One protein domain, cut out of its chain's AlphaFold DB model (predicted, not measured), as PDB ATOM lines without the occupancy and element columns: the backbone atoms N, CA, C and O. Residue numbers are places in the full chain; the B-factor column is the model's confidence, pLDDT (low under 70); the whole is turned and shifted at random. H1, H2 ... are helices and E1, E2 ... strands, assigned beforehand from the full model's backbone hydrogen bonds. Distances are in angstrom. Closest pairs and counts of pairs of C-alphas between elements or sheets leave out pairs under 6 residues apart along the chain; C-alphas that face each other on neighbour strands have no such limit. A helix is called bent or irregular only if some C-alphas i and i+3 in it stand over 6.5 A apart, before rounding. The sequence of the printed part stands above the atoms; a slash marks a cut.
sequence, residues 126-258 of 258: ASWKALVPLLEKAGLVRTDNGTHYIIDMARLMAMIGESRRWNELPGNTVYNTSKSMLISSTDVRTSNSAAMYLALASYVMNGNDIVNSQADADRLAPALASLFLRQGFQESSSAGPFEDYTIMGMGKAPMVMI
ATOM      1  N   ALA A 126      -7.715  44.124  30.983       94.62
ATOM      2  CA  ALA A 126      -6.346  44.395  31.387       94.62
ATOM      3  C   ALA A 126      -5.603  45.100  30.245       94.62
ATOM      4  O   ALA A 126      -5.636  44.656  29.094       94.62
ATOM      5  N   SER A 127      -4.941  46.211  30.558       95.19
ATOM      6  CA  SER A 127      -4.143  46.987  29.610       95.19
ATOM      7  C   SER A 127      -3.032  47.750  30.339       95.19
ATOM      8  O   SER A 127      -2.888  47.681  31.558       95.19
ATOM      9  N   TRP A 128      -2.218  48.481  29.585       94.94
ATOM     10  CA  TRP A 128      -0.969  49.069  30.052       94.94
ATOM     11  C   TRP A 128      -1.136  50.555  30.336       94.94
ATOM     12  O   TRP A 128      -1.666  51.288  29.503       94.94
ATOM     13  N   LYS A 129      -0.582  51.037  31.458       93.31
ATOM     14  CA  LYS A 129      -0.581  52.475  31.795       93.31
ATOM     15  C   LYS A 129      -0.044  53.347  30.654       93.31
ATOM     16  O   LYS A 129      -0.571  54.424  30.414       93.31
ATOM     17  N   ALA A 130       0.958  52.859  29.919       94.56
ATOM     18  CA  ALA A 130       1.536  53.563  28.774       94.56
ATOM     19  C   ALA A 130       0.537  53.797  27.622       94.56
ATOM     20  O   ALA A 130       0.687  54.758  26.874       94.56
ATOM     21  N   LEU A 131      -0.490  52.949  27.480       95.06
ATOM     22  CA  LEU A 131      -1.522  53.090  26.450       95.06
ATOM     23  C   LEU A 131      -2.629  54.068  26.848       95.06
ATOM     24  O   LEU A 131      -3.319  54.566  25.964       95.06
ATOM     25  N   VAL A 132      -2.797  54.372  28.139       93.62
ATOM     26  CA  VAL A 132      -3.908  55.206  28.624       93.62
ATOM     27  C   VAL A 132      -3.975  56.560  27.909       93.62
ATOM     28  O   VAL A 132      -5.028  56.833  27.336       93.62
ATOM     29  N   PRO A 133      -2.896  57.366  27.803       93.19
ATOM     30  CA  PRO A 133      -2.986  58.671  27.140       93.19
ATOM     31  C   PRO A 133      -3.392  58.571  25.663       93.19
ATOM     32  O   PRO A 133      -4.111  59.421  25.138       93.19
ATOM     33  N   LEU A 134      -2.946  57.512  24.977       95.31
ATOM     34  CA  LEU A 134      -3.327  57.241  23.593       95.31
ATOM     35  C   LEU A 134      -4.815  56.880  23.487       95.31
ATOM     36  O   LEU A 134      -5.507  57.381  22.601       95.31
ATOM     37  N   LEU A 135      -5.302  56.019  24.381       94.75
ATOM     38  CA  LEU A 135      -6.698  55.589  24.412       94.75
ATOM     39  C   LEU A 135      -7.637  56.737  24.811       94.75
ATOM     40  O   LEU A 135      -8.711  56.863  24.226       94.75
ATOM     41  N   GLU A 136      -7.226  57.616  25.725       94.19
ATOM     42  CA  GLU A 136      -7.954  58.845  26.068       94.19
ATOM     43  C   GLU A 136      -8.037  59.794  24.871       94.19
ATOM     44  O   GLU A 136      -9.125  60.237  24.502       94.19
ATOM     45  N   LYS A 137      -6.915  60.038  24.180       93.75
ATOM     46  CA  LYS A 137      -6.888  60.865  22.963       93.75
ATOM     47  C   LYS A 137      -7.750  60.283  21.837       93.75
ATOM     48  O   LYS A 137      -8.338  61.031  21.059       93.75
ATOM     49  N   ALA A 138      -7.843  58.956  21.749       93.44
ATOM     50  CA  ALA A 138      -8.726  58.265  20.811       93.44
ATOM     51  C   ALA A 138     -10.215  58.305  21.226       93.44
ATOM     52  O   ALA A 138     -11.075  57.874  20.447       93.44
ATOM     53  N   GLY A 139     -10.521  58.816  22.425       93.81
ATOM     54  CA  GLY A 139     -11.858  58.842  23.016       93.81
ATOM     55  C   GLY A 139     -12.356  57.470  23.473       93.81
ATOM     56  O   GLY A 139     -13.560  57.283  23.591       93.81
ATOM     57  N   LEU A 140     -11.459  56.497  23.655       95.00
ATOM     58  CA  LEU A 140     -11.789  55.125  24.055       95.00
ATOM     59  C   LEU A 140     -11.780  54.929  25.564       95.00
ATOM     60  O   LEU A 140     -12.483  54.058  26.060       95.00
ATOM     61  N   VAL A 141     -10.968  55.695  26.288       95.38
ATOM     62  CA  VAL A 141     -10.875  55.617  27.745       95.38
ATOM     63  C   VAL A 141     -11.195  56.982  28.328       95.38
ATOM     64  O   VAL A 141     -10.759  58.007  27.814       95.38
ATOM     65  N   ARG A 142     -11.955  56.983  29.417       94.19
ATOM     66  CA  ARG A 142     -12.128  58.125  30.305       94.19
ATOM     67  C   ARG A 142     -11.604  57.741  31.675       94.19
ATOM     68  O   ARG A 142     -12.042  56.737  32.238       94.19
ATOM     69  N   THR A 143     -10.724  58.564  32.224       89.25
ATOM     70  CA  THR A 143     -10.286  58.419  33.611       89.25
ATOM     71  C   THR A 143     -11.213  59.210  34.535       89.25
ATOM     72  O   THR A 143     -11.487  60.382  34.290       89.25
ATOM     73  N   ASP A 144     -11.700  58.573  35.597       86.06
ATOM     74  CA  ASP A 144     -12.466  59.198  36.675       86.06
ATOM     75  C   ASP A 144     -11.652  59.169  37.980       86.06
ATOM     76  O   ASP A 144     -11.136  58.125  38.401       86.06
ATOM     77  N   ASN A 145     -11.476  60.345  38.588       81.00
ATOM     78  CA  ASN A 145     -10.680  60.578  39.802       81.00
ATOM     79  C   ASN A 145      -9.236  60.030  39.769       81.00
ATOM     80  O   ASN A 145      -8.653  59.726  40.806       81.00
ATOM     81  N   GLY A 146      -8.641  59.876  38.580       73.94
ATOM     82  CA  GLY A 146      -7.258  59.406  38.405       73.94
ATOM     83  C   GLY A 146      -7.025  57.910  38.669       73.94
ATOM     84  O   GLY A 146      -5.908  57.429  38.471       73.94
ATOM     85  N   THR A 147      -8.046  57.163  39.100       79.69
ATOM     86  CA  THR A 147      -7.912  55.744  39.483       79.69
ATOM     87  C   THR A 147      -8.869  54.812  38.752       79.69
ATOM     88  O   THR A 147      -8.577  53.621  38.648       79.69
ATOM     89  N   HIS A 148      -9.991  55.319  38.238       86.56
ATOM     90  CA  HIS A 148     -10.978  54.516  37.522       86.56
ATOM     91  C   HIS A 148     -10.841  54.742  36.023       86.56
ATOM     92  O   HIS A 148     -11.028  55.855  35.545       86.56
ATOM     93  N   TYR A 149     -10.542  53.682  35.277       92.38
ATOM     94  CA  TYR A 149     -10.452  53.725  33.819       92.38
ATOM     95  C   TYR A 149     -11.722  53.123  33.235       92.38
ATOM     96  O   TYR A 149     -11.982  51.929  33.386       92.38
ATOM     97  N   ILE A 150     -12.528  53.959  32.592       93.44
ATOM     98  CA  ILE A 150     -13.801  53.570  31.994       93.44
ATOM     99  C   ILE A 150     -13.603  53.515  30.489       93.44
ATOM    100  O   ILE A 150     -13.256  54.520  29.872       93.44
ATOM    101  N   ILE A 151     -13.825  52.345  29.905       93.75
ATOM    102  CA  ILE A 151     -13.703  52.133  28.468       93.75
ATOM    103  C   ILE A 151     -15.054  52.322  27.770       93.75
ATOM    104  O   ILE A 151     -16.075  51.793  28.212       93.75
ATOM    105  N   ASP A 152     -15.058  53.063  26.667       95.00
ATOM    106  CA  ASP A 152     -16.209  53.170  25.773       95.00
ATOM    107  C   ASP A 152     -16.272  51.916  24.890       95.00
ATOM    108  O   ASP A 152     -15.647  51.826  23.827       95.00
ATOM    109  N   MET A 153     -17.015  50.916  25.368       93.81
ATOM    110  CA  MET A 153     -17.180  49.644  24.666       93.81
ATOM    111  C   MET A 153     -17.866  49.810  23.309       93.81
ATOM    112  O   MET A 153     -17.506  49.097  22.377       93.81
ATOM    113  N   ALA A 154     -18.814  50.739  23.163       93.69
ATOM    114  CA  ALA A 154     -19.518  50.945  21.899       93.69
ATOM    115  C   ALA A 154     -18.561  51.478  20.829       93.69
ATOM    116  O   ALA A 154     -18.470  50.920  19.732       93.69
ATOM    117  N   ARG A 155     -17.771  52.498  21.177       94.62
ATOM    118  CA  ARG A 155     -16.741  53.055  20.297       94.62
ATOM    119  C   ARG A 155     -15.654  52.031  19.981       94.62
ATOM    120  O   ARG A 155     -15.227  51.933  18.832       94.62
ATOM    121  N   LEU A 156     -15.221  51.249  20.972       93.88
ATOM    122  CA  LEU A 156     -14.242  50.189  20.748       93.88
ATOM    123  C   LEU A 156     -14.777  49.116  19.791       93.88
ATOM    124  O   LEU A 156     -14.071  48.744  18.856       93.88
ATOM    125  N   MET A 157     -16.015  48.647  19.980       92.25
ATOM    126  CA  MET A 157     -16.637  47.668  19.081       92.25
ATOM    127  C   MET A 157     -16.791  48.217  17.659       92.25
ATOM    128  O   MET A 157     -16.524  47.488  16.705       92.25
ATOM    129  N   ALA A 158     -17.136  49.501  17.502       90.75
ATOM    130  CA  ALA A 158     -17.178  50.157  16.195       90.75
ATOM    131  C   ALA A 158     -15.798  50.147  15.510       90.75
ATOM    132  O   ALA A 158     -15.677  49.676  14.380       90.75
ATOM    133  N   MET A 159     -14.736  50.553  16.218       92.62
ATOM    134  CA  MET A 159     -13.367  50.514  15.681       92.62
ATOM    135  C   MET A 159     -12.918  49.091  15.318       92.62
ATOM    136  O   MET A 159     -12.269  48.882  14.292       92.62
ATOM    137  N   ILE A 160     -13.262  48.096  16.139       90.69
ATOM    138  CA  ILE A 160     -12.952  46.694  15.840       90.69
ATOM    139  C   ILE A 160     -13.680  46.239  14.566       90.69
ATOM    140  O   ILE A 160     -13.051  45.605  13.709       90.69
ATOM    141  N   GLY A 161     -14.968  46.579  14.432       86.56
ATOM    142  CA  GLY A 161     -15.798  46.271  13.265       86.56
ATOM    143  C   GLY A 161     -15.272  46.900  11.973       86.56
ATOM    144  O   GLY A 161     -15.244  46.245  10.935       86.56
ATOM    145  N   GLU A 162     -14.732  48.117  12.055       90.50
ATOM    146  CA  GLU A 162     -14.023  48.804  10.961       90.50
ATOM    147  C   GLU A 162     -12.621  48.235  10.684       90.50
ATOM    148  O   GLU A 162     -11.890  48.721   9.825       90.50
ATOM    149  N   SER A 163     -12.216  47.191  11.406       90.88
ATOM    150  CA  SER A 163     -10.890  46.587  11.311       90.88
ATOM    151  C   SER A 163      -9.722  47.526  11.612       90.88
ATOM    152  O   SER A 163      -8.600  47.244  11.182       90.88
ATOM    153  N   ARG A 164      -9.960  48.552  12.439       93.81
ATOM    154  CA  ARG A 164      -8.961  49.536  12.867       93.81
ATOM    155  C   ARG A 164      -7.692  48.864  13.391       93.81
ATOM    156  O   ARG A 164      -7.747  47.885  14.145       93.81
ATOM    157  N   ARG A 165      -6.537  49.403  13.017       95.12
ATOM    158  CA  ARG A 165      -5.212  48.982  13.486       95.12
ATOM    159  C   ARG A 165      -4.646  49.983  14.482       95.12
ATOM    160  O   ARG A 165      -5.005  51.157  14.485       95.12
ATOM    161  N   TRP A 166      -3.720  49.532  15.320       96.00
ATOM    162  CA  TRP A 166      -3.107  50.401  16.324       96.00
ATOM    163  C   TRP A 166      -2.371  51.593  15.698       96.00
ATOM    164  O   TRP A 166      -2.513  52.715  16.182       96.00
ATOM    165  N   ASN A 167      -1.632  51.391  14.607       96.00
ATOM    166  CA  ASN A 167      -0.934  52.460  13.882       96.00
ATOM    167  C   ASN A 167      -1.862  53.489  13.204       96.00
ATOM    168  O   ASN A 167      -1.386  54.532  12.765       96.00
ATOM    169  N   GLU A 168      -3.170  53.234  13.140       95.62
ATOM    170  CA  GLU A 168      -4.171  54.169  12.608       95.62
ATOM    171  C   GLU A 168      -4.735  55.100  13.698       95.62
ATOM    172  O   GLU A 168      -5.526  56.000  13.403       95.62
ATOM    173  N   LEU A 169      -4.340  54.916  14.966       94.12
ATOM    174  CA  LEU A 169      -4.688  55.841  16.043       94.12
ATOM    175  C   LEU A 169      -3.851  57.136  15.945       94.12
ATOM    176  O   LEU A 169      -2.617  57.074  15.972       94.12
ATOM    177  N   PRO A 170      -4.482  58.327  15.882       88.88
ATOM    178  CA  PRO A 170      -3.769  59.587  15.686       88.88
ATOM    179  C   PRO A 170      -2.730  59.901  16.771       88.88
ATOM    180  O   PRO A 170      -3.048  60.147  17.937       88.88
ATOM    181  N   GLY A 171      -1.463  60.002  16.363       87.88
ATOM    182  CA  GLY A 171      -0.348  60.286  17.271       87.88
ATOM    183  C   GLY A 171       0.074  59.091  18.127       87.88
ATOM    184  O   GLY A 171       0.645  59.294  19.195       87.88
ATOM    185  N   ASN A 172      -0.206  57.863  17.683       94.25
ATOM    186  CA  ASN A 172       0.303  56.663  18.330       94.25
ATOM    187  C   ASN A 172       1.819  56.524  18.141       94.25
ATOM    188  O   ASN A 172       2.299  56.109  17.088       94.25
ATOM    189  N   THR A 173       2.564  56.825  19.197       91.44
ATOM    190  CA  THR A 173       4.009  56.577  19.293       91.44
ATOM    191  C   THR A 173       4.349  55.432  20.251       91.44
ATOM    192  O   THR A 173       5.473  54.942  20.235       91.44
ATOM    193  N   VAL A 174       3.386  54.983  21.065       93.88
ATOM    194  CA  VAL A 174       3.596  54.012  22.154       93.88
ATOM    195  C   VAL A 174       3.508  52.568  21.659       93.88
ATOM    196  O   VAL A 174       4.290  51.714  22.070       93.88
ATOM    197  N   TYR A 175       2.555  52.282  20.772       95.06
ATOM    198  CA  TYR A 175       2.307  50.946  20.229       95.06
ATOM    199  C   TYR A 175       1.990  51.032  18.737       95.06
ATOM    200  O   TYR A 175       0.914  50.651  18.271       95.06
ATOM    201  N   ASN A 176       2.926  51.600  17.976       94.31
ATOM    202  CA  ASN A 176       2.777  51.852  16.548       94.31
ATOM    203  C   ASN A 176       2.980  50.565  15.726       94.31
ATOM    204  O   ASN A 176       4.036  50.337  15.140       94.31
ATOM    205  N   THR A 177       1.977  49.686  15.727       94.06
ATOM    206  CA  THR A 177       2.011  48.414  14.994       94.06
ATOM    207  C   THR A 177       0.820  48.298  14.049       94.06
ATOM    208  O   THR A 177      -0.251  48.842  14.306       94.06
ATOM    209  N   SER A 178       0.972  47.527  12.973       93.50
ATOM    210  CA  SER A 178      -0.121  47.222  12.043       93.50
ATOM    211  C   SER A 178      -1.086  46.150  12.572       93.50
ATOM    212  O   SER A 178      -1.921  45.647  11.815       93.50
ATOM    213  N   LYS A 179      -0.981  45.771  13.854       92.12
ATOM    214  CA  LYS A 179      -1.887  44.807  14.480       92.12
ATOM    215  C   LYS A 179      -3.286  45.401  14.600       92.12
ATOM    216  O   LYS A 179      -3.449  46.589  14.875       92.12
ATOM    217  N   SER A 180      -4.281  44.540  14.433       91.56
ATOM    218  CA  SER A 180      -5.684  44.852  14.695       91.56
ATOM    219  C   SER A 180      -5.863  45.360  16.126       91.56
ATOM    220  O   SER A 180      -5.314  44.774  17.064       91.56
ATOM    221  N   MET A 181      -6.661  46.407  16.304       92.44
ATOM    222  CA  MET A 181      -7.200  46.741  17.616       92.44
ATOM    223  C   MET A 181      -8.221  45.671  17.972       92.44
ATOM    224  O   MET A 181      -9.232  45.547  17.296       92.44
ATOM    225  N   LEU A 182      -7.911  44.851  18.970       92.94
ATOM    226  CA  LEU A 182      -8.755  43.770  19.471       92.94
ATOM    227  C   LEU A 182      -8.540  43.647  20.976       92.94
ATOM    228  O   LEU A 182      -7.464  43.977  21.481       92.94
ATOM    229  N   ILE A 183      -9.554  43.135  21.670       94.25
ATOM    230  CA  ILE A 183      -9.400  42.617  23.028       94.25
ATOM    231  C   ILE A 183      -9.086  41.129  22.901       94.25
ATOM    232  O   ILE A 183      -9.915  40.360  22.401       94.25
ATOM    233  N   SER A 184      -7.894  40.727  23.336       92.19
ATOM    234  CA  SER A 184      -7.517  39.320  23.369       92.19
ATOM    235  C   SER A 184      -8.398  38.549  24.352       92.19
ATOM    236  O   SER A 184      -8.660  39.021  25.455       92.19
ATOM    237  N   SER A 185      -8.877  37.375  23.953       91.81
ATOM    238  CA  SER A 185      -9.778  36.533  24.742       91.81
ATOM    239  C   SER A 185      -9.563  35.056  24.393       91.81
ATOM    240  O   SER A 185      -9.019  34.725  23.348       91.81
ATOM    241  N   THR A 186     -10.029  34.156  25.255       89.69
ATOM    242  CA  THR A 186      -9.975  32.693  25.066       89.69
ATOM    243  C   THR A 186     -10.791  32.186  23.861       89.69
ATOM    244  O   THR A 186     -11.584  32.930  23.284       89.69
ATOM    245  N   ASP A 187     -10.692  30.895  23.525       88.25
ATOM    246  CA  ASP A 187     -11.537  30.252  22.505       88.25
ATOM    247  C   ASP A 187     -13.026  30.247  22.915       88.25
ATOM    248  O   ASP A 187     -13.434  29.606  23.888       88.25
ATOM    249  N   VAL A 188     -13.858  30.936  22.130       88.94
ATOM    250  CA  VAL A 188     -15.309  31.089  22.350       88.94
ATOM    251  C   VAL A 188     -16.084  29.767  22.350       88.94
ATOM    252  O   VAL A 188     -17.147  29.659  22.968       88.94
ATOM    253  N   ARG A 189     -15.554  28.721  21.710       85.62
ATOM    254  CA  ARG A 189     -16.199  27.402  21.635       85.62
ATOM    255  C   ARG A 189     -16.059  26.624  22.939       85.62
ATOM    256  O   ARG A 189     -16.938  25.832  23.274       85.62
ATOM    257  N   THR A 190     -14.977  26.844  23.685       81.56
ATOM    258  CA  THR A 190     -14.583  25.991  24.820       81.56
ATOM    259  C   THR A 190     -14.507  26.731  26.158       81.56
ATOM    260  O   THR A 190     -14.690  26.096  27.198       81.56
ATOM    261  N   SER A 191     -14.348  28.058  26.149       83.50
ATOM    262  CA  SER A 191     -14.153  28.878  27.350       83.50
ATOM    263  C   SER A 191     -15.376  29.716  27.737       83.50
ATOM    264  O   SER A 191     -16.089  30.252  26.887       83.50
ATOM    265  N   ASN A 192     -15.597  29.868  29.047       85.19
ATOM    266  CA  ASN A 192     -16.633  30.739  29.607       85.19
ATOM    267  C   ASN A 192     -16.308  32.232  29.424       85.19
ATOM    268  O   ASN A 192     -17.202  33.001  29.096       85.19
ATOM    269  N   SER A 193     -15.050  32.650  29.586       87.75
ATOM    270  CA  SER A 193     -14.671  34.074  29.529       87.75
ATOM    271  C   SER A 193     -14.922  34.675  28.146       87.75
ATOM    272  O   SER A 193     -15.480  35.761  28.024       87.75
ATOM    273  N   ALA A 194     -14.649  33.912  27.086       90.19
ATOM    274  CA  ALA A 194     -15.010  34.310  25.730       90.19
ATOM    275  C   ALA A 194     -16.520  34.298  25.469       90.19
ATOM    276  O   ALA A 194     -17.005  35.143  24.722       90.19
ATOM    277  N   ALA A 195     -17.275  33.389  26.093       90.19
ATOM    278  CA  ALA A 195     -18.735  33.411  26.014       90.19
ATOM    279  C   ALA A 195     -19.325  34.649  26.716       90.19
ATOM    280  O   ALA A 195     -20.251  35.262  26.194       90.19
ATOM    281  N   MET A 196     -18.764  35.056  27.860       91.50
ATOM    282  CA  MET A 196     -19.171  36.282  28.552       91.50
ATOM    283  C   MET A 196     -18.786  37.537  27.757       91.50
ATOM    284  O   MET A 196     -19.600  38.450  27.635       91.50
ATOM    285  N   TYR A 197     -17.594  37.563  27.152       94.00
ATOM    286  CA  TYR A 197     -17.206  38.648  26.250       94.00
ATOM    287  C   TYR A 197     -18.120  38.727  25.023       94.00
ATOM    288  O   TYR A 197     -18.577  39.814  24.681       94.00
ATOM    289  N   LEU A 198     -18.454  37.588  24.405       95.00
ATOM    290  CA  LEU A 198     -19.417  37.525  23.304       95.00
ATOM    291  C   LEU A 198     -20.779  38.092  23.722       95.00
ATOM    292  O   LEU A 198     -21.361  38.857  22.962       95.00
ATOM    293  N   ALA A 199     -21.270  37.747  24.916       94.19
ATOM    294  CA  ALA A 199     -22.538  38.257  25.434       94.19
ATOM    295  C   ALA A 199     -22.502  39.775  25.690       94.19
ATOM    296  O   ALA A 199     -23.458  40.476  25.372       94.19
ATOM    297  N   LEU A 200     -21.395  40.302  26.225       94.56
ATOM    298  CA  LEU A 200     -21.220  41.744  26.408       94.56
ATOM    299  C   LEU A 200     -21.152  42.474  25.061       94.56
ATOM    300  O   LEU A 200     -21.817  43.489  24.870       94.56
ATOM    301  N   ALA A 201     -20.354  41.959  24.126       95.12
ATOM    302  CA  ALA A 201     -20.206  42.550  22.805       95.12
ATOM    303  C   ALA A 201     -21.527  42.516  22.031       95.12
ATOM    304  O   ALA A 201     -21.898  43.521  21.433       95.12
ATOM    305  N   SER A 202     -22.270  41.405  22.085       96.50
ATOM    306  CA  SER A 202     -23.570  41.302  21.424       96.50
ATOM    307  C   SER A 202     -24.574  42.289  22.004       96.50
ATOM    308  O   SER A 202     -25.231  42.972  21.231       96.50
ATOM    309  N   TYR A 203     -24.622  42.447  23.328       96.56
ATOM    310  CA  TYR A 203     -25.472  43.434  23.992       96.56
ATOM    311  C   TYR A 203     -25.164  44.865  23.532       96.56
ATOM    312  O   TYR A 203     -26.055  45.593  23.095       96.56
ATOM    313  N   VAL A 204     -23.886  45.260  23.560       95.06
ATOM    314  CA  VAL A 204     -23.453  46.605  23.150       95.06
ATOM    315  C   VAL A 204     -23.728  46.846  21.663       95.06
ATOM    316  O   VAL A 204     -24.284  47.878  21.290       95.06
ATOM    317  N   MET A 205     -23.387  45.885  20.802       94.31
ATOM    318  CA  MET A 205     -23.589  45.991  19.351       94.31
ATOM    319  C   MET A 205     -25.064  45.895  18.942       94.31
ATOM    320  O   MET A 205     -25.422  46.301  17.837       94.31
ATOM    321  N   ASN A 206     -25.925  45.406  19.833       95.88
ATOM    322  CA  ASN A 206     -27.373  45.406  19.675       95.88
ATOM    323  C   ASN A 206     -28.046  46.658  20.267       95.88
ATOM    324  O   ASN A 206     -29.240  46.645  20.538       95.88
ATOM    325  N   GLY A 207     -27.300  47.744  20.492       93.81
ATOM    326  CA  GLY A 207     -27.870  48.988  21.014       93.81
ATOM    327  C   GLY A 207     -28.167  48.944  22.513       93.81
ATOM    328  O   GLY A 207     -29.092  49.610  22.968       93.81
ATOM    329  N   ASN A 208     -27.366  48.195  23.276       94.94
ATOM    330  CA  ASN A 208     -27.573  47.934  24.703       94.94
ATOM    331  C   ASN A 208     -28.884  47.182  24.980       94.94
ATOM    332  O   ASN A 208     -29.600  47.488  25.937       94.94
ATOM    333  N   ASP A 209     -29.174  46.175  24.155       96.06
ATOM    334  CA  ASP A 209     -30.304  45.270  24.351       96.06
ATOM    335  C   ASP A 209     -29.898  43.807  24.133       96.06
ATOM    336  O   ASP A 209     -28.948  43.485  23.415       96.06
ATOM    337  N   ILE A 210     -30.605  42.890  24.779       96.19
ATOM    338  CA  ILE A 210     -30.314  41.461  24.705       96.19
ATOM    339  C   ILE A 210     -30.695  40.938  23.318       96.19
ATOM    340  O   ILE A 210     -31.784  41.200  22.815       96.19
ATOM    341  N   VAL A 211     -29.814  40.132  22.719       96.12
ATOM    342  CA  VAL A 211     -30.135  39.363  21.507       96.12
ATOM    343  C   VAL A 211     -31.234  38.359  21.846       96.12
ATOM    344  O   VAL A 211     -30.985  37.382  22.554       96.12
ATOM    345  N   ASN A 212     -32.449  38.613  21.365       95.81
ATOM    346  CA  ASN A 212     -33.642  37.846  21.732       95.81
ATOM    347  C   ASN A 212     -34.318  37.149  20.536       95.81
ATOM    348  O   ASN A 212     -35.273  36.396  20.727       95.81
ATOM    349  N   SER A 213     -33.805  37.356  19.320       96.69
ATOM    350  CA  SER A 213     -34.346  36.791  18.087       96.69
ATOM    351  C   SER A 213     -33.249  36.216  17.185       96.69
ATOM    352  O   SER A 213     -32.083  36.614  17.253       96.69
ATOM    353  N   GLN A 214     -33.627  35.289  16.297       96.62
ATOM    354  CA  GLN A 214     -32.712  34.773  15.273       96.62
ATOM    355  C   GLN A 214     -32.264  35.883  14.310       96.62
ATOM    356  O   GLN A 214     -31.108  35.909  13.907       96.62
ATOM    357  N   ALA A 215     -33.145  36.839  13.999       97.19
ATOM    358  CA  ALA A 215     -32.820  37.966  13.130       97.19
ATOM    359  C   ALA A 215     -31.713  38.857  13.723       97.19
ATOM    360  O   ALA A 215     -30.813  39.287  12.998       97.19
ATOM    361  N   ASP A 216     -31.732  39.097  15.039       96.38
ATOM    362  CA  ASP A 216     -30.648  39.815  15.721       96.38
ATOM    363  C   ASP A 216     -29.345  39.026  15.683       96.38
ATOM    364  O   ASP A 216     -28.287  39.590  15.393       96.38
ATOM    365  N   ALA A 217     -29.422  37.717  15.938       96.00
ATOM    366  CA  ALA A 217     -28.263  36.841  15.880       96.00
ATOM    367  C   ALA A 217     -27.622  36.856  14.483       96.00
ATOM    368  O   ALA A 217     -26.417  37.075  14.380       96.00
ATOM    369  N   ASP A 218     -28.413  36.709  13.419       97.12
ATOM    370  CA  ASP A 218     -27.929  36.687  12.034       97.12
ATOM    371  C   ASP A 218     -27.305  38.026  11.624       97.12
ATOM    372  O   ASP A 218     -26.242  38.062  11.001       97.12
ATOM    373  N   ARG A 219     -27.924  39.143  12.029       95.50
ATOM    374  CA  ARG A 219     -27.414  40.494  11.765       95.50
ATOM    375  C   ARG A 219     -26.077  40.758  12.458       95.50
ATOM    376  O   ARG A 219     -25.205  41.403  11.877       95.50
ATOM    377  N   LEU A 220     -25.910  40.298  13.698       95.12
ATOM    378  CA  LEU A 220     -24.723  40.578  14.515       95.12
ATOM    379  C   LEU A 220     -23.593  39.559  14.315       95.12
ATOM    380  O   LEU A 220     -22.425  39.894  14.530       95.12
ATOM    381  N   ALA A 221     -23.916  38.331  13.899       94.00
ATOM    382  CA  ALA A 221     -22.976  37.216  13.821       94.00
ATOM    383  C   ALA A 221     -21.683  37.528  13.045       94.00
ATOM    384  O   ALA A 221     -20.617  37.224  13.586       94.00
ATOM    385  N   PRO A 222     -21.698  38.164  11.852       90.69
ATOM    386  CA  PRO A 222     -20.462  38.453  11.121       90.69
ATOM    387  C   PRO A 222     -19.499  39.346  11.912       90.69
ATOM    388  O   PRO A 222     -18.300  39.068  11.999       90.69
ATOM    389  N   ALA A 223     -20.029  40.397  12.538       89.56
ATOM    390  CA  ALA A 223     -19.223  41.356  13.275       89.56
ATOM    391  C   ALA A 223     -18.716  40.755  14.599       89.56
ATOM    392  O   ALA A 223     -17.531  40.876  14.911       89.56
ATOM    393  N   LEU A 224     -19.560  40.007  15.320       92.94
ATOM    394  CA  LEU A 224     -19.169  39.286  16.538       92.94
ATOM    395  C   LEU A 224     -18.132  38.189  16.264       92.94
ATOM    396  O   LEU A 224     -17.178  38.041  17.024       92.94
ATOM    397  N   ALA A 225     -18.264  37.447  15.161       91.12
ATOM    398  CA  ALA A 225     -17.290  36.430  14.772       91.12
ATOM    399  C   ALA A 225     -15.906  37.043  14.504       91.12
ATOM    400  O   ALA A 225     -14.884  36.462  14.882       91.12
ATOM    401  N   SER A 226     -15.860  38.245  13.918       88.50
ATOM    402  CA  SER A 226     -14.605  38.952  13.636       88.50
ATOM    403  C   SER A 226     -13.784  39.259  14.898       88.50
ATOM    404  O   SER A 226     -12.552  39.293  14.821       88.50
ATOM    405  N   LEU A 227     -14.444  39.395  16.060       90.31
ATOM    406  CA  LEU A 227     -13.785  39.600  17.352       90.31
ATOM    407  C   LEU A 227     -12.865  38.433  17.700       90.31
ATOM    408  O   LEU A 227     -11.807  38.657  18.276       90.31
ATOM    409  N   PHE A 228     -13.247  37.204  17.344       90.94
ATOM    410  CA  PHE A 228     -12.538  35.981  17.728       90.94
ATOM    411  C   PHE A 228     -11.646  35.448  16.602       90.94
ATOM    412  O   PHE A 228     -10.507  35.060  16.847       90.94
ATOM    413  N   LEU A 229     -12.116  35.480  15.350       87.88
ATOM    414  CA  LEU A 229     -11.403  34.880  14.212       87.88
ATOM    415  C   LEU A 229     -10.071  35.573  13.885       87.88
ATOM    416  O   LEU A 229      -9.155  34.946  13.357       87.88
ATOM    417  N   ARG A 230      -9.929  36.858  14.227       83.88
ATOM    418  CA  ARG A 230      -8.711  37.645  13.969       83.88
ATOM    419  C   ARG A 230      -7.618  37.461  15.026       83.88
ATOM    420  O   ARG A 230      -6.552  38.061  14.894       83.88
ATOM    421  N   GLN A 231      -7.866  36.662  16.065       81.81
ATOM    422  CA  GLN A 231      -6.927  36.467  17.172       81.81
ATOM    423  C   GLN A 231      -5.979  35.272  16.976       81.81
ATOM    424  O   GLN A 231      -5.057  35.090  17.768       81.81
ATOM    425  N   GLY A 232      -6.173  34.465  15.927       81.31
ATOM    426  CA  GLY A 232      -5.411  33.232  15.720       81.31
ATOM    427  C   GLY A 232      -5.781  32.142  16.732       81.31
ATOM    428  O   GLY A 232      -6.907  32.102  17.222       81.31
ATOM    429  N   PHE A 233      -4.843  31.238  17.028       78.44
ATOM    430  CA  PHE A 233      -5.048  30.206  18.046       78.44
ATOM    431  C   PHE A 233      -5.193  30.843  19.433       78.44
ATOM    432  O   PHE A 233      -4.371  31.675  19.815       78.44
ATOM    433  N   GLN A 234      -6.231  30.442  20.164       83.31
ATOM    434  CA  GLN A 234      -6.527  30.929  21.507       83.31
ATOM    435  C   GLN A 234      -6.691  29.763  22.472       83.31
ATOM    436  O   GLN A 234      -7.229  28.713  22.119       83.31
ATOM    437  N   GLU A 235      -6.244  29.976  23.705       78.31
ATOM    438  CA  GLU A 235      -6.340  28.986  24.769       78.31
ATOM    439  C   GLU A 235      -7.794  28.748  25.196       78.31
ATOM    440  O   GLU A 235      -8.655  29.631  25.140       78.31
ATOM    441  N   SER A 236      -8.065  27.540  25.684       76.44
ATOM    442  CA  SER A 236      -9.394  27.138  26.182       76.44
ATOM    443  C   SER A 236      -9.719  27.669  27.589       76.44
ATOM    444  O   SER A 236     -10.782  27.382  28.141       76.44
ATOM    445  N   SER A 237      -8.791  28.421  28.182       78.88
ATOM    446  CA  SER A 237      -8.760  28.811  29.588       78.88
ATOM    447  C   SER A 237      -8.237  30.239  29.742       78.88
ATOM    448  O   SER A 237      -7.298  30.630  29.049       78.88
ATOM    449  N   SER A 238      -8.803  30.996  30.689       79.44
ATOM    450  CA  SER A 238      -8.438  32.403  30.936       79.44
ATOM    451  C   SER A 238      -7.020  32.573  31.483       79.44
ATOM    452  O   SER A 238      -6.477  33.673  31.428       79.44
ATOM    453  N   ALA A 239      -6.404  31.491  31.979       81.75
ATOM    454  CA  ALA A 239      -5.018  31.509  32.435       81.75
ATOM    455  C   ALA A 239      -4.060  31.886  31.295       81.75
ATOM    456  O   ALA A 239      -3.177  32.704  31.506       81.75
ATOM    457  N   GLY A 240      -4.297  31.386  30.077       84.38
ATOM    458  CA  GLY A 240      -3.441  31.661  28.919       84.38
ATOM    459  C   GLY A 240      -3.343  33.152  28.578       84.38
ATOM    460  O   GLY A 240      -2.249  33.710  28.628       84.38
ATOM    461  N   PRO A 241      -4.463  33.847  28.294       86.31
ATOM    462  CA  PRO A 241      -4.426  35.287  28.034       86.31
ATOM    463  C   PRO A 241      -3.863  36.114  29.202       86.31
ATOM    464  O   PRO A 241      -3.212  37.134  28.976       86.31
ATOM    465  N   PHE A 242      -4.077  35.683  30.451       88.38
ATOM    466  CA  PHE A 242      -3.512  36.356  31.624       88.38
ATOM    467  C   PHE A 242      -1.991  36.155  31.753       88.38
ATOM    468  O   PHE A 242      -1.264  37.095  32.080       88.38
ATOM    469  N   GLU A 243      -1.483  34.961  31.453       88.19
ATOM    470  CA  GLU A 243      -0.047  34.675  31.354       88.19
ATOM    471  C   GLU A 243       0.593  35.472  30.211       88.19
ATOM    472  O   GLU A 243       1.616  36.121  30.419       88.19
ATOM    473  N   ASP A 244      -0.046  35.537  29.039       88.56
ATOM    474  CA  ASP A 244       0.393  36.394  27.929       88.56
ATOM    475  C   ASP A 244       0.496  37.867  28.366       88.56
ATOM    476  O   ASP A 244       1.482  38.546  28.067       88.56
ATOM    477  N   TYR A 245      -0.489  38.368  29.114       92.69
ATOM    478  CA  TYR A 245      -0.463  39.729  29.647       92.69
ATOM    479  C   TYR A 245       0.684  39.947  30.646       92.69
ATOM    480  O   TYR A 245       1.416  40.930  30.543       92.69
ATOM    481  N   THR A 246       0.863  39.036  31.602       92.62
ATOM    482  CA  THR A 246       1.831  39.202  32.700       92.62
ATOM    483  C   THR A 246       3.276  38.894  32.305       92.62
ATOM    484  O   THR A 246       4.189  39.506  32.857       92.62
ATOM    485  N   ILE A 247       3.494  37.987  31.347       92.44
ATOM    486  CA  ILE A 247       4.820  37.488  30.954       92.44
ATOM    487  C   ILE A 247       5.263  38.065  29.605       92.44
ATOM    488  O   ILE A 247       6.379  38.567  29.490       92.44
ATOM    489  N   MET A 248       4.407  38.010  28.576       91.38
ATOM    490  CA  MET A 248       4.783  38.407  27.205       91.38
ATOM    491  C   MET A 248       4.649  39.917  26.962       91.38
ATOM    492  O   MET A 248       5.241  40.467  26.028       91.38
ATOM    493  N   GLY A 249       3.878  40.604  27.802       92.44
ATOM    494  CA  GLY A 249       3.799  42.055  27.839       92.44
ATOM    495  C   GLY A 249       2.983  42.696  26.708       92.44
ATOM    496  O   GLY A 249       2.377  42.033  25.861       92.44
ATOM    497  N   MET A 250       3.008  44.035  26.665       93.81
ATOM    498  CA  MET A 250       2.234  44.868  25.726       93.81
ATOM    499  C   MET A 250       2.434  44.487  24.256       93.81
ATOM    500  O   MET A 250       1.504  44.571  23.455       93.81
ATOM    501  N   GLY A 251       3.639  44.026  23.903       91.38
ATOM    502  CA  GLY A 251       3.981  43.521  22.573       91.38
ATOM    503  C   GLY A 251       2.997  42.467  22.070       91.38
ATOM    504  O   GLY A 251       2.511  42.557  20.938       91.38
ATOM    505  N   LYS A 252       2.683  41.488  22.921       90.25
ATOM    506  CA  LYS A 252       1.773  40.375  22.636       90.25
ATOM    507  C   LYS A 252       0.322  40.722  22.969       90.25
ATOM    508  O   LYS A 252      -0.549  40.438  22.150       90.25
ATOM    509  N   ALA A 253       0.096  41.350  24.120       92.69
ATOM    510  CA  ALA A 253      -1.207  41.483  24.762       92.69
ATOM    511  C   ALA A 253      -1.489  42.946  25.180       92.69
ATOM    512  O   ALA A 253      -1.374  43.293  26.360       92.69
ATOM    513  N   PRO A 254      -1.826  43.846  24.233       94.94
ATOM    514  CA  PRO A 254      -2.081  45.256  24.545       94.94
ATOM    515  C   PRO A 254      -3.413  45.478  25.286       94.94
ATOM    516  O   PRO A 254      -3.514  46.398  26.096       94.94
ATOM    517  N   MET A 255      -4.420  44.635  25.031       95.25
ATOM    518  CA  MET A 255      -5.700  44.591  25.745       95.25
ATOM    519  C   MET A 255      -6.150  43.135  25.877       95.25
ATOM    520  O   MET A 255      -6.179  42.425  24.870       95.25
ATOM    521  N   VAL A 256      -6.517  42.695  27.082       94.50
ATOM    522  CA  VAL A 256      -6.949  41.313  27.359       94.50
ATOM    523  C   VAL A 256      -8.216  41.304  28.200       94.50
ATOM    524  O   VAL A 256      -8.293  42.034  29.182       94.50
ATOM    525  N   MET A 257      -9.189  40.472  27.834       93.19
ATOM    526  CA  MET A 257     -10.364  40.197  28.657       93.19
ATOM    527  C   MET A 257      -9.991  39.242  29.796       93.19
ATOM    528  O   MET A 257      -9.516  38.134  29.528       93.19
ATOM    529  N   ILE A 258     -10.231  39.666  31.040       87.00
ATOM    530  CA  ILE A 258      -9.970  38.904  32.271       87.00
ATOM    531  C   ILE A 258     -11.212  38.803  33.155       87.00
ATOM    532  O   ILE A 258     -12.036  39.749  33.143       87.00
TER     533      ILE A 258
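What this domain is: This is residues 126 to 258 of the 258 residues of an uncharacterized protein of plant metagenome (UniProt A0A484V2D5). Three crossed helices, H2, H3 and H4, gather toward one end of the longest axis; toward the other end, H1 with the small hairpin of E1 and E2 makes one corner and H5 another. Near the middle lies the short strand E3, paired with residues 126 to 127, and the long loop of residues 162 to 191 joins H2 to H3. The printed part has 133 residues, with five named helices and three named strands in the order H1 E1 E2 H2 H3 H4 H5 E3; the sheet E1 - E2 is antiparallel, and the class is mostly helix. It is compact, with a radius of gyration of the C-alphas of 14.8 A, and spans 42 by 30 by 29 A.

How they stand to each other: Start at E1, residues 141 to 144, and E2, residues 148 to 151: this hairpin is antiparallel at 153 degrees, with N 142 and O 150 2.8 A apart and N 148 and O 144 3.0 A apart, both within hydrogen-bond range. Next look for H1, residues 129 to 137; the closest C-alphas of H1 and E1 are those of Leu 135 and Val 141, 5.3 A apart, and H1 and E2 are near each other, with 5 pairs of C-alphas within 10 A. H2, residues 153 to 161, touches H3, residues 192 to 205, which meets it with residues 201 to 205 alone; the closest C-alphas are those of Ala 154 and Val 204, 6.0 A, and the lines are about perpendicular at 86 degrees. H4, residues 214 to 229, touches H3 with residues 220 to 224 alone, at a steep tilt of 57 degrees, opposite ways; the closest C-alphas are those of Ser 202 and Leu 224, 6.9 A. H4 only just touches H2, with 3 pairs of C-alphas within 8 A, the closest those of Gly 161 and Ala 223, 6.0 A. H5, residues 239 to 248, touches no helix; its closest C-alpha pair with E3, residues 255 to 257, is Pro 241 and Val 256, 6.6 A. Every O i to N i+4 pair is within hydrogen-bond range in H2, H3 and H5, against 3 of 5 in H1 and 8 of 12 in H4.

Where its parts are: Find C-alpha 129 at (-0.581, 52.475, 31.795), where H1 begins; it is irregular, with C-alphas 130 and 133 7.0 A apart. H3 measures 19.7 A from first to last C-alpha. H4 begins at C-alpha 214 at (-32.712, 34.773, 15.273) and measures 21.3 A; it is irregular, C-alphas 219 and 222 being 7.3 A apart, with a kink of 48 degrees near residue 221. E3 ends at C-alpha 257 at (-10.364, 40.197, 28.657).

The domain as a whole: The C-alphas farthest apart are those of Thr 173 and Ser 213, 43.2 A. The printed part has no cut, and the link from H2 to H3 is long. Its mean pLDDT is 91.3, and no printed residue is under 70.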